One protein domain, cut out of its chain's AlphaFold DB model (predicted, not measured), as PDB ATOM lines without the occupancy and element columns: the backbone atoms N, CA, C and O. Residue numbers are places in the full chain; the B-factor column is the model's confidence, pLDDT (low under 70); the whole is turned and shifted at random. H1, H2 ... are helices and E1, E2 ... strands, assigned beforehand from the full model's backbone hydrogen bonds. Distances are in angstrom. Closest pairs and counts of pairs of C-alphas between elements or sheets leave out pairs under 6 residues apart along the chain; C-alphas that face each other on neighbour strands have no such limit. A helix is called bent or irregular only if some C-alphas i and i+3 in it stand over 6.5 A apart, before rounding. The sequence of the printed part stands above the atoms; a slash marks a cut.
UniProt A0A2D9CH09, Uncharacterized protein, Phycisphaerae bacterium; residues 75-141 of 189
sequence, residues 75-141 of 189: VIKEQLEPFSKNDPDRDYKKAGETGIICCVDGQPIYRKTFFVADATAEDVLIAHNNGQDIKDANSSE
ATOM      1  N   VAL A  75     107.539 106.191 142.917       96.31
ATOM      2  CA  VAL A  75     107.951 104.790 143.057       96.31
ATOM      3  C   VAL A  75     106.753 103.866 142.928       96.31
ATOM      4  O   VAL A  75     105.649 104.188 143.378       96.31
ATOM      5  N   ILE A  76     106.968 102.711 142.313       96.75
ATOM      6  CA  ILE A  76     105.979 101.634 142.255       96.75
ATOM      7  C   ILE A  76     106.235 100.715 143.445       96.75
ATOM      8  O   ILE A  76     107.368 100.297 143.665       96.75
ATOM      9  N   LYS A  77     105.192 100.406 144.216       97.25
ATOM     10  CA  LYS A  77     105.253  99.403 145.277       97.25
ATOM     11  C   LYS A  77     104.263  98.292 144.986       97.25
ATOM     12  O   LYS A  77     103.089  98.557 144.716       97.25
ATOM     13  N   GLU A  78     104.759  97.068 145.064       97.69
ATOM     14  CA  GLU A  78     103.996  95.845 144.893       97.69
ATOM     15  C   GLU A  78     104.075  94.987 146.153       97.69
ATOM     16  O   GLU A  78     105.118  94.917 146.802       97.69
ATOM     17  N   GLN A  79     102.952  94.373 146.515       96.88
ATOM     18  CA  GLN A  79     102.814  93.528 147.702       96.88
ATOM     19  C   GLN A  79     101.693  92.499 147.506       96.88
ATOM     20  O   GLN A  79     100.873  92.639 146.599       96.88
ATOM     21  N   LEU A  80     101.665  91.470 148.356       96.19
ATOM     22  CA  LEU A  80     100.655  90.397 148.329       96.19
ATOM     23  C   LEU A  80      99.444  90.683 149.227       96.19
ATOM     24  O   LEU A  80      98.470  89.937 149.221       96.19
ATOM     25  N   GLU A  81      99.488  91.776 149.986       95.12
ATOM     26  CA  GLU A  81      98.375  92.244 150.808       95.12
ATOM     27  C   GLU A  81      97.730  93.494 150.195       95.12
ATOM     28  O   GLU A  81      98.429  94.341 149.629       95.12
ATOM     29  N   PRO A  82      96.408  93.672 150.323       95.75
ATOM     30  CA  PRO A  82      95.729  94.838 149.775       95.75
ATOM     31  C   PRO A  82      96.182  96.139 150.452       95.75
ATOM     32  O   PRO A  82      96.370  96.206 151.666       95.75
ATOM     33  N   PHE A  83      96.292  97.224 149.676       93.81
ATOM     34  CA  PHE A  83      96.603  98.557 150.216       93.81
ATOM     35  C   PHE A  83      95.426  99.195 150.968       93.81
ATOM     36  O   PHE A  83      95.621 100.131 151.744       93.81
ATOM     37  N   SER A  84      94.200  98.737 150.711       90.94
ATOM     38  CA  SER A  84      92.978  99.210 151.357       90.94
ATOM     39  C   SER A  84      92.220  98.025 151.928       90.94
ATOM     40  O   SER A  84      91.799  97.142 151.192       90.94
ATOM     41  N   LYS A  85      91.996  98.021 153.244       90.88
ATOM     42  CA  LYS A  85      91.187  96.978 153.896       90.88
ATOM     43  C   LYS A  85      89.709  97.056 153.510       90.88
ATOM     44  O   LYS A  85      89.032  96.039 153.500       90.88
ATOM     45  N   ASN A  86      89.228  98.259 153.203       91.31
ATOM     46  CA  ASN A  86      87.821  98.503 152.882       91.31
ATOM     47  C   ASN A  86      87.497  98.234 151.409       91.31
ATOM     48  O   ASN A  86      86.332  98.099 151.066       91.31
ATOM     49  N   ASP A  87      88.519  98.217 150.552       90.88
ATOM     50  CA  ASP A  87      88.369  98.069 149.105       90.88
ATOM     51  C   ASP A  87      89.604  97.340 148.552       90.88
ATOM     52  O   ASP A  87      90.489  97.972 147.962       90.88
ATOM     53  N   PRO A  88      89.752  96.036 148.861       91.12
ATOM     54  CA  PRO A  88      90.973  95.292 148.567       91.12
ATOM     55  C   PRO A  88      91.231  95.190 147.062       91.12
ATOM     56  O   PRO A  88      92.373  95.332 146.634       91.12
ATOM     57  N   ASP A  89      90.179  95.058 146.257       91.50
ATOM     58  CA  ASP A  89      90.277  94.769 144.824       91.50
ATOM     59  C   ASP A  89      90.743  95.957 143.963       91.50
ATOM     60  O   ASP A  89      91.101  95.801 142.792       91.50
ATOM     61  N   ARG A  90      90.761  97.166 144.532       92.00
ATOM     62  CA  ARG A  90      91.060  98.409 143.808       92.00
ATOM     63  C   ARG A  90      92.429  98.412 143.155       92.00
ATOM     64  O   ARG A  90      92.598  98.897 142.038       92.00
ATOM     65  N   ASP A  91      93.417  97.936 143.901       95.00
ATOM     66  CA  ASP A  91      94.827  98.130 143.584       95.00
ATOM     67  C   ASP A  91      95.453  96.866 142.974       95.00
ATOM     68  O   ASP A  91      96.668  96.693 143.046       95.00
ATOM     69  N   TYR A  92      94.659  95.968 142.377       96.31
ATOM     70  CA  TYR A  92      95.205  94.808 141.670       96.31
ATOM     71  C   TYR A  92      96.146  95.222 140.535       96.31
ATOM     72  O   TYR A  92      95.864  96.113 139.726       96.31
ATOM     73  N   LYS A  93      97.270  94.513 140.425       95.81
ATOM     74  CA  LYS A  93      98.164  94.600 139.276       95.81
ATOM     75  C   LYS A  93      97.506  93.895 138.095       95.81
ATOM     76  O   LYS A  93      97.426  92.675 138.075       95.81
ATOM     77  N   LYS A  94      97.055  94.665 137.108       94.94
ATOM     78  CA  LYS A  94      96.460  94.140 135.871       94.94
ATOM     79  C   LYS A  94      97.477  94.119 134.730       94.94
ATOM     80  O   LYS A  94      98.285  95.045 134.601       94.94
ATOM     81  N   ALA A  95      97.438  93.067 133.921       92.19
ATOM     82  CA  ALA A  95      98.322  92.873 132.782       92.19
ATOM     83  C   ALA A  95      97.821  93.648 131.554       92.19
ATOM     84  O   ALA A  95      96.895  93.218 130.879       92.19
ATOM     85  N   GLY A  96      98.452  94.783 131.244       87.12
ATOM     86  CA  GLY A  96      98.135  95.554 130.036       87.12
ATOM     87  C   GLY A  96      96.642  95.874 129.907       87.12
ATOM     88  O   GLY A  96      96.014  96.293 130.879       87.12
ATOM     89  N   GLU A  97      96.102  95.666 128.709       86.81
ATOM     90  CA  GLU A  97      94.684  95.879 128.390       86.81
ATOM     91  C   GLU A  97      93.824  94.626 128.611       86.81
ATOM     92  O   GLU A  97      92.612  94.751 128.746       86.81
ATOM     93  N   THR A  98      94.429  93.439 128.772       89.12
ATOM     94  CA  THR A  98      93.683  92.178 128.967       89.12
ATOM     95  C   THR A  98      92.908  92.136 130.280       89.12
ATOM     96  O   THR A  98      92.028  91.302 130.469       89.12
ATOM     97  N   GLY A  99      93.268  92.993 131.241       89.44
ATOM     98  CA  GLY A  99      92.602  93.076 132.539       89.44
ATOM     99  C   GLY A  99      92.883  91.899 133.480       89.44
ATOM    100  O   GLY A  99      92.448  91.951 134.632       89.44
ATOM    101  N   ILE A 100      93.643  90.890 133.039       94.00
ATOM    102  CA  ILE A 100      94.022  89.729 133.850       94.00
ATOM    103  C   ILE A 100      94.841  90.186 135.056       94.00
ATOM    104  O   ILE A 100      95.796  90.959 134.928       94.00
ATOM    105  N   ILE A 101      94.462  89.709 136.241       96.12
ATOM    106  CA  ILE A 101      95.174  89.997 137.485       96.12
ATOM    107  C   ILE A 101      96.490  89.216 137.474       96.12
ATOM    108  O   ILE A 101      96.514  88.002 137.285       96.12
ATOM    109  N   CYS A 102      97.600  89.919 137.663       96.50
ATOM    110  CA  CYS A 102      98.908  89.313 137.834       96.50
ATOM    111  C   CYS A 102      98.972  88.617 139.196       96.50
ATOM    112  O   CYS A 102      98.768  89.257 140.231       96.50
ATOM    113  N   CYS A 103      99.323  87.334 139.188       96.00
ATOM    114  CA  CYS A 103      99.394  86.501 140.380       96.00
ATOM    115  C   CYS A 103     100.770  85.846 140.520       96.00
ATOM    116  O   CYS A 103     101.448  85.559 139.529       96.00
ATOM    117  N   VAL A 104     101.165  85.581 141.761       95.69
ATOM    118  CA  VAL A 104     102.288  84.706 142.100       95.69
ATOM    119  C   VAL A 104     101.763  83.585 142.984       95.69
ATOM    120  O   VAL A 104     101.107  83.837 143.988       95.69
ATOM    121  N   ASP A 105     101.964  82.342 142.551       93.12
ATOM    122  CA  ASP A 105     101.512  81.134 143.263       93.12
ATOM    123  C   ASP A 105      99.999  81.140 143.563       93.12
ATOM    124  O   ASP A 105      99.533  80.709 144.617       93.12
ATOM    125  N   GLY A 106      99.214  81.683 142.624       91.94
ATOM    126  CA  GLY A 106      97.761  81.837 142.748       91.94
ATOM    127  C   GLY A 106      97.307  83.015 143.621       91.94
ATOM    128  O   GLY A 106      96.111  83.297 143.666       91.94
ATOM    129  N   GLN A 107      98.222  83.736 144.274       95.00
ATOM    130  CA  GLN A 107      97.902  84.929 145.061       95.00
ATOM    131  C   GLN A 107      97.979  86.197 144.200       95.00
ATOM    132  O   GLN A 107      98.957  86.372 143.465       95.00
ATOM    133  N   PRO A 108      96.996  87.109 144.289       96.69
ATOM    134  CA  PRO A 108      97.009  88.334 143.505       96.69
ATOM    135  C   PRO A 108      98.086  89.304 143.996       96.69
ATOM    136  O   PRO A 108      98.310  89.470 145.195       96.69
ATOM    137  N   ILE A 109      98.724  89.994 143.053       97.69
ATOM    138  CA  ILE A 109      99.678  91.062 143.352       97.69
ATOM    139  C   ILE A 109      98.933  92.393 143.340       97.69
ATOM    140  O   ILE A 109      98.250  92.734 142.371       97.69
ATOM    141  N   TYR A 110      99.123  93.190 144.384       97.62
ATOM    142  CA  TYR A 110      98.642  94.565 144.449       97.62
ATOM    143  C   TYR A 110      99.755  95.512 144.025       97.62
ATOM    144  O   TYR A 110     100.906  95.329 144.415       97.62
ATOM    145  N   ARG A 111      99.429  96.546 143.247       96.88
ATOM    146  CA  ARG A 111     100.377  97.546 142.751       96.88
ATOM    147  C   ARG A 111      99.833  98.950 142.948       96.88
ATOM    148  O   ARG A 111      98.795  99.300 142.395       96.88
ATOM    149  N   LYS A 112     100.605  99.796 143.630       96.06
ATOM    150  CA  LYS A 112     100.286 101.215 143.796       96.06
ATOM    151  C   LYS A 112     101.525 102.089 143.654       96.06
ATOM    152  O   LYS A 112     102.631 101.717 144.035       96.06
ATOM    153  N   THR A 113     101.334 103.267 143.078       96.81
ATOM    154  CA  THR A 113     102.379 104.281 142.908       96.81
ATOM    155  C   THR A 113     102.350 105.286 144.047       96.81
ATOM    156  O   THR A 113     101.281 105.798 144.382       96.81
ATOM    157  N   PHE A 114     103.513 105.652 144.573       96.31
ATOM    158  CA  PHE A 114     103.657 106.616 145.660       96.31
ATOM    159  C   PHE A 114     104.654 107.703 145.291       96.31
ATOM    160  O   PHE A 114     105.664 107.425 144.652       96.31
ATOM    161  N   PHE A 115     104.385 108.931 145.724       96.81
ATOM    162  CA  PHE A 115     105.388 109.985 145.713       96.81
ATOM    163  C   PHE A 115     106.289 109.850 146.942       96.81
ATOM    164  O   PHE A 115     105.805 109.628 148.053       96.81
ATOM    165  N   VAL A 116     107.593 109.995 146.734       95.88
ATOM    166  CA  VAL A 116     108.609 110.043 147.784       95.88
ATOM    167  C   VAL A 116     109.568 111.192 147.488       95.88
ATOM    168  O   VAL A 116     109.984 111.390 146.346       95.88
ATOM    169  N   ALA A 117     109.916 111.961 148.520       93.56
ATOM    170  CA  ALA A 117     110.863 113.070 148.392       93.56
ATOM    171  C   ALA A 117     112.296 112.574 148.127       93.56
ATOM    172  O   ALA A 117     113.085 113.254 147.475       93.56
ATOM    173  N   ASP A 118     112.619 111.366 148.600       93.06
ATOM    174  CA  ASP A 118     113.895 110.712 148.336       93.06
ATOM    175  C   ASP A 118     113.993 110.280 146.865       93.06
ATOM    176  O   ASP A 118     113.324 109.351 146.409       93.06
ATOM    177  N   ALA A 119     114.861 110.958 146.116       87.75
ATOM    178  CA  ALA A 119     115.109 110.665 144.709       87.75
ATOM    179  C   ALA A 119     115.812 109.312 144.475       87.75
ATOM    180  O   ALA A 119     115.771 108.799 143.350       87.75
ATOM    181  N   THR A 120     116.447 108.744 145.504       90.81
ATOM    182  CA  THR A 120     117.170 107.466 145.430       90.81
ATOM    183  C   THR A 120     116.283 106.255 145.683       90.81
ATOM    184  O   THR A 120     116.658 105.151 145.301       90.81
ATOM    185  N   ALA A 121     115.080 106.459 146.227       93.69
ATOM    186  CA  ALA A 121     114.134 105.390 146.513       93.69
ATOM    187  C   ALA A 121     113.880 104.495 145.290       93.69
ATOM    188  O   ALA A 121     113.673 104.981 144.174       93.69
ATOM    189  N   GLU A 122     113.869 103.182 145.488       93.62
ATOM    190  CA  GLU A 122     113.683 102.201 144.418       93.62
ATOM    191  C   GLU A 122     112.249 101.669 144.366       93.62
ATOM    192  O   GLU A 122     111.475 101.791 145.318       93.62
ATOM    193  N   ASP A 123     111.881 101.114 143.211       95.56
ATOM    194  CA  ASP A 123     110.608 100.419 143.080       95.56
ATOM    195  C   ASP A 123     110.687  99.064 143.789       95.56
ATOM    196  O   ASP A 123     111.696  98.365 143.709       95.56
ATOM    197  N   VAL A 124     109.584  98.657 144.406       96.44
ATOM    198  CA  VAL A 124     109.398  97.297 144.910       96.44
ATOM    199  C   VAL A 124     108.487  96.585 143.925       96.44
ATOM    200  O   VAL A 124     107.304  96.910 143.841       96.44
ATOM    201  N   LEU A 125     109.049  95.658 143.151       96.06
ATOM    202  CA  LEU A 125     108.337  94.912 142.114       96.06
ATOM    203  C   LEU A 125     108.325  93.423 142.451       96.06
ATOM    204  O   LEU A 125     109.339  92.861 142.861       96.06
ATOM    205  N   ILE A 126     107.184  92.787 142.225       96.06
ATOM    206  CA  ILE A 126     106.971  91.355 142.387       96.06
ATOM    207  C   ILE A 126     106.726  90.755 141.000       96.06
ATOM    208  O   ILE A 126     105.885  91.219 140.215       96.06
ATOM    209  N   ALA A 127     107.499  89.717 140.685       95.25
ATOM    210  CA  ALA A 127     107.320  88.940 139.469       95.25
ATOM    211  C   ALA A 127     106.073  88.057 139.601       95.25
ATOM    212  O   ALA A 127     105.903  87.356 140.594       95.25
ATOM    213  N   HIS A 128     105.208  88.101 138.591       94.75
ATOM    214  CA  HIS A 128     104.064  87.201 138.478       94.75
ATOM    215  C   HIS A 128     104.478  85.943 137.713       94.75
ATOM    216  O   HIS A 128     105.376  86.006 136.871       94.75
ATOM    217  N   ASN A 129     103.824  84.813 137.986       95.88
ATOM    218  CA  ASN A 129     104.094  83.539 137.314       95.88
ATOM    219  C   ASN A 129     102.920  83.024 136.468       95.88
ATOM    220  O   ASN A 129     103.095  82.071 135.711       95.88
ATOM    221  N   ASN A 130     101.771  83.705 136.479       94.06
ATOM    222  CA  ASN A 130     100.611  83.384 135.640       94.06
ATOM    223  C   ASN A 130     100.736  83.886 134.185       94.06
ATOM    224  O   ASN A 130      99.793  84.394 133.581       94.06
ATOM    225  N   GLY A 131     101.934  83.759 133.607       91.00
ATOM    226  CA  GLY A 131     102.228  84.242 132.258       91.00
ATOM    227  C   GLY A 131     101.469  83.504 131.152       91.00
ATOM    228  O   GLY A 131     101.305  84.070 130.076       91.00
ATOM    229  N   GLN A 132     101.010  82.271 131.393       91.81
ATOM    230  CA  GLN A 132     100.218  81.519 130.416       91.81
ATOM    231  C   GLN A 132      98.824  82.132 130.246       91.81
ATOM    232  O   GLN A 132      98.478  82.505 129.132       91.81
ATOM    233  N   ASP A 133      98.109  82.387 131.345       90.44
ATOM    234  CA  ASP A 133      96.782  83.020 131.325       90.44
ATOM    235  C   ASP A 133      96.794  84.364 130.578       90.44
ATOM    236  O   ASP A 133      95.892  84.689 129.806       90.44
ATOM    237  N   ILE A 134      97.858  85.153 130.772       90.44
ATOM    238  CA  ILE A 134      98.039  86.441 130.092       90.44
ATOM    239  C   ILE A 134      98.262  86.243 128.585       90.44
ATOM    240  O   ILE A 134      97.755  87.029 127.782       90.44
ATOM    241  N   LYS A 135      99.025  85.225 128.173       91.00
ATOM    242  CA  LYS A 135      99.242  84.912 126.750       91.00
ATOM    243  C   LYS A 135      97.961  84.426 126.084       91.00
ATOM    244  O   LYS A 135      97.671  84.860 124.970       91.00
ATOM    245  N   ASP A 136      97.203  83.579 126.768       90.94
ATOM    246  CA  ASP A 136      95.947  83.036 126.258       90.94
ATOM    247  C   ASP A 136      94.933  84.170 126.038       90.94
ATOM    248  O   ASP A 136      94.370  84.284 124.950       90.94
ATOM    249  N   ALA A 137      94.811  85.091 127.003       88.44
ATOM    250  CA  ALA A 137      93.957  86.275 126.888       88.44
ATOM    251  C   ALA A 137      94.362  87.214 125.735       88.44
ATOM    252  O   ALA A 137      93.511  87.697 124.991       88.44
ATOM    253  N   ASN A 138      95.662  87.456 125.540       87.19
ATOM    254  CA  ASN A 138      96.124  88.253 124.396       87.19
ATOM    255  C   ASN A 138      95.830  87.550 123.059       87.19
ATOM    256  O   ASN A 138      95.451  88.199 122.086       87.19
ATOM    257  N   SER A 139      95.964  86.222 123.006       83.12
ATOM    258  CA  SER A 139      95.719  85.445 121.784       83.12
ATOM    259  C   SER A 139      94.240  85.462 121.386       83.12
ATOM    260  O   SER A 139      93.935  85.551 120.200       83.12
ATOM    261  N   SER A 140      93.316  85.461 122.355       69.88
ATOM    262  CA  SER A 140      91.878  85.569 122.075       69.88
ATOM    263  C   SER A 140      91.459  86.936 121.520       69.88
ATOM    264  O   SER A 140      90.612  86.995 120.626       69.88
ATOM    265  N   GLU A 141      92.085  88.024 121.979       60.06
ATOM    266  CA  GLU A 141      91.813  89.401 121.518       60.06
ATOM    267  C   GLU A 141      92.346  89.651 120.090       60.06
ATOM    268  O   GLU A 141      91.837  90.502 119.361       60.06
TER     269      GLU A 141
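Overview. This is residues 75 to 141 of the 189 residues of an uncharacterized protein of Phycisphaerae bacterium (UniProt A0A2D9CH09). A two-stranded antiparallel ribbon, E1 beside E2, has helix H2 beyond it at one end of the long axis; the loop after E2 makes the other end and folds back beside E1. Short H1 sits near the first residues of E2. The 67 printed residues hold two named helices and two named strands, in the order E1, H1, E2, H2, mixed in class, with under half of the residues in them. The whole is only just loose, close to compact, with a radius of gyration of the C-alphas of 13.3 A, and spans 42 by 28 by 21 A.

Arrangement. E1, residues 75 to 79, and E2, residues 110 to 116, are antiparallel neighbours at 147 degrees; N 75 and O 114, 2.8 A, are within hydrogen-bond range. The closest C-alphas of H1, residues 88 to 91, and E2 are those of Asp 91 and Tyr 110, 5.3 A. H2, residues 131 to 141, is apart from E1 and H1. In H2 every O i to N i+4 pair is within range; H1 is too short for one.

Along the chain. E1 begins at C-alpha 75 (107.951, 104.790, 143.057) and measures 13.2 A, E2 18.7 A. H1, 6.9 A, is only just irregular. H2, 15.8 A, ends at C-alpha 141 (91.813, 89.401, 121.518).

Size, cuts and confidence. The links H1 to E2 and E2 to H2 are long. The printed part has no cut; residues 140 to 141 are under pLDDT 70.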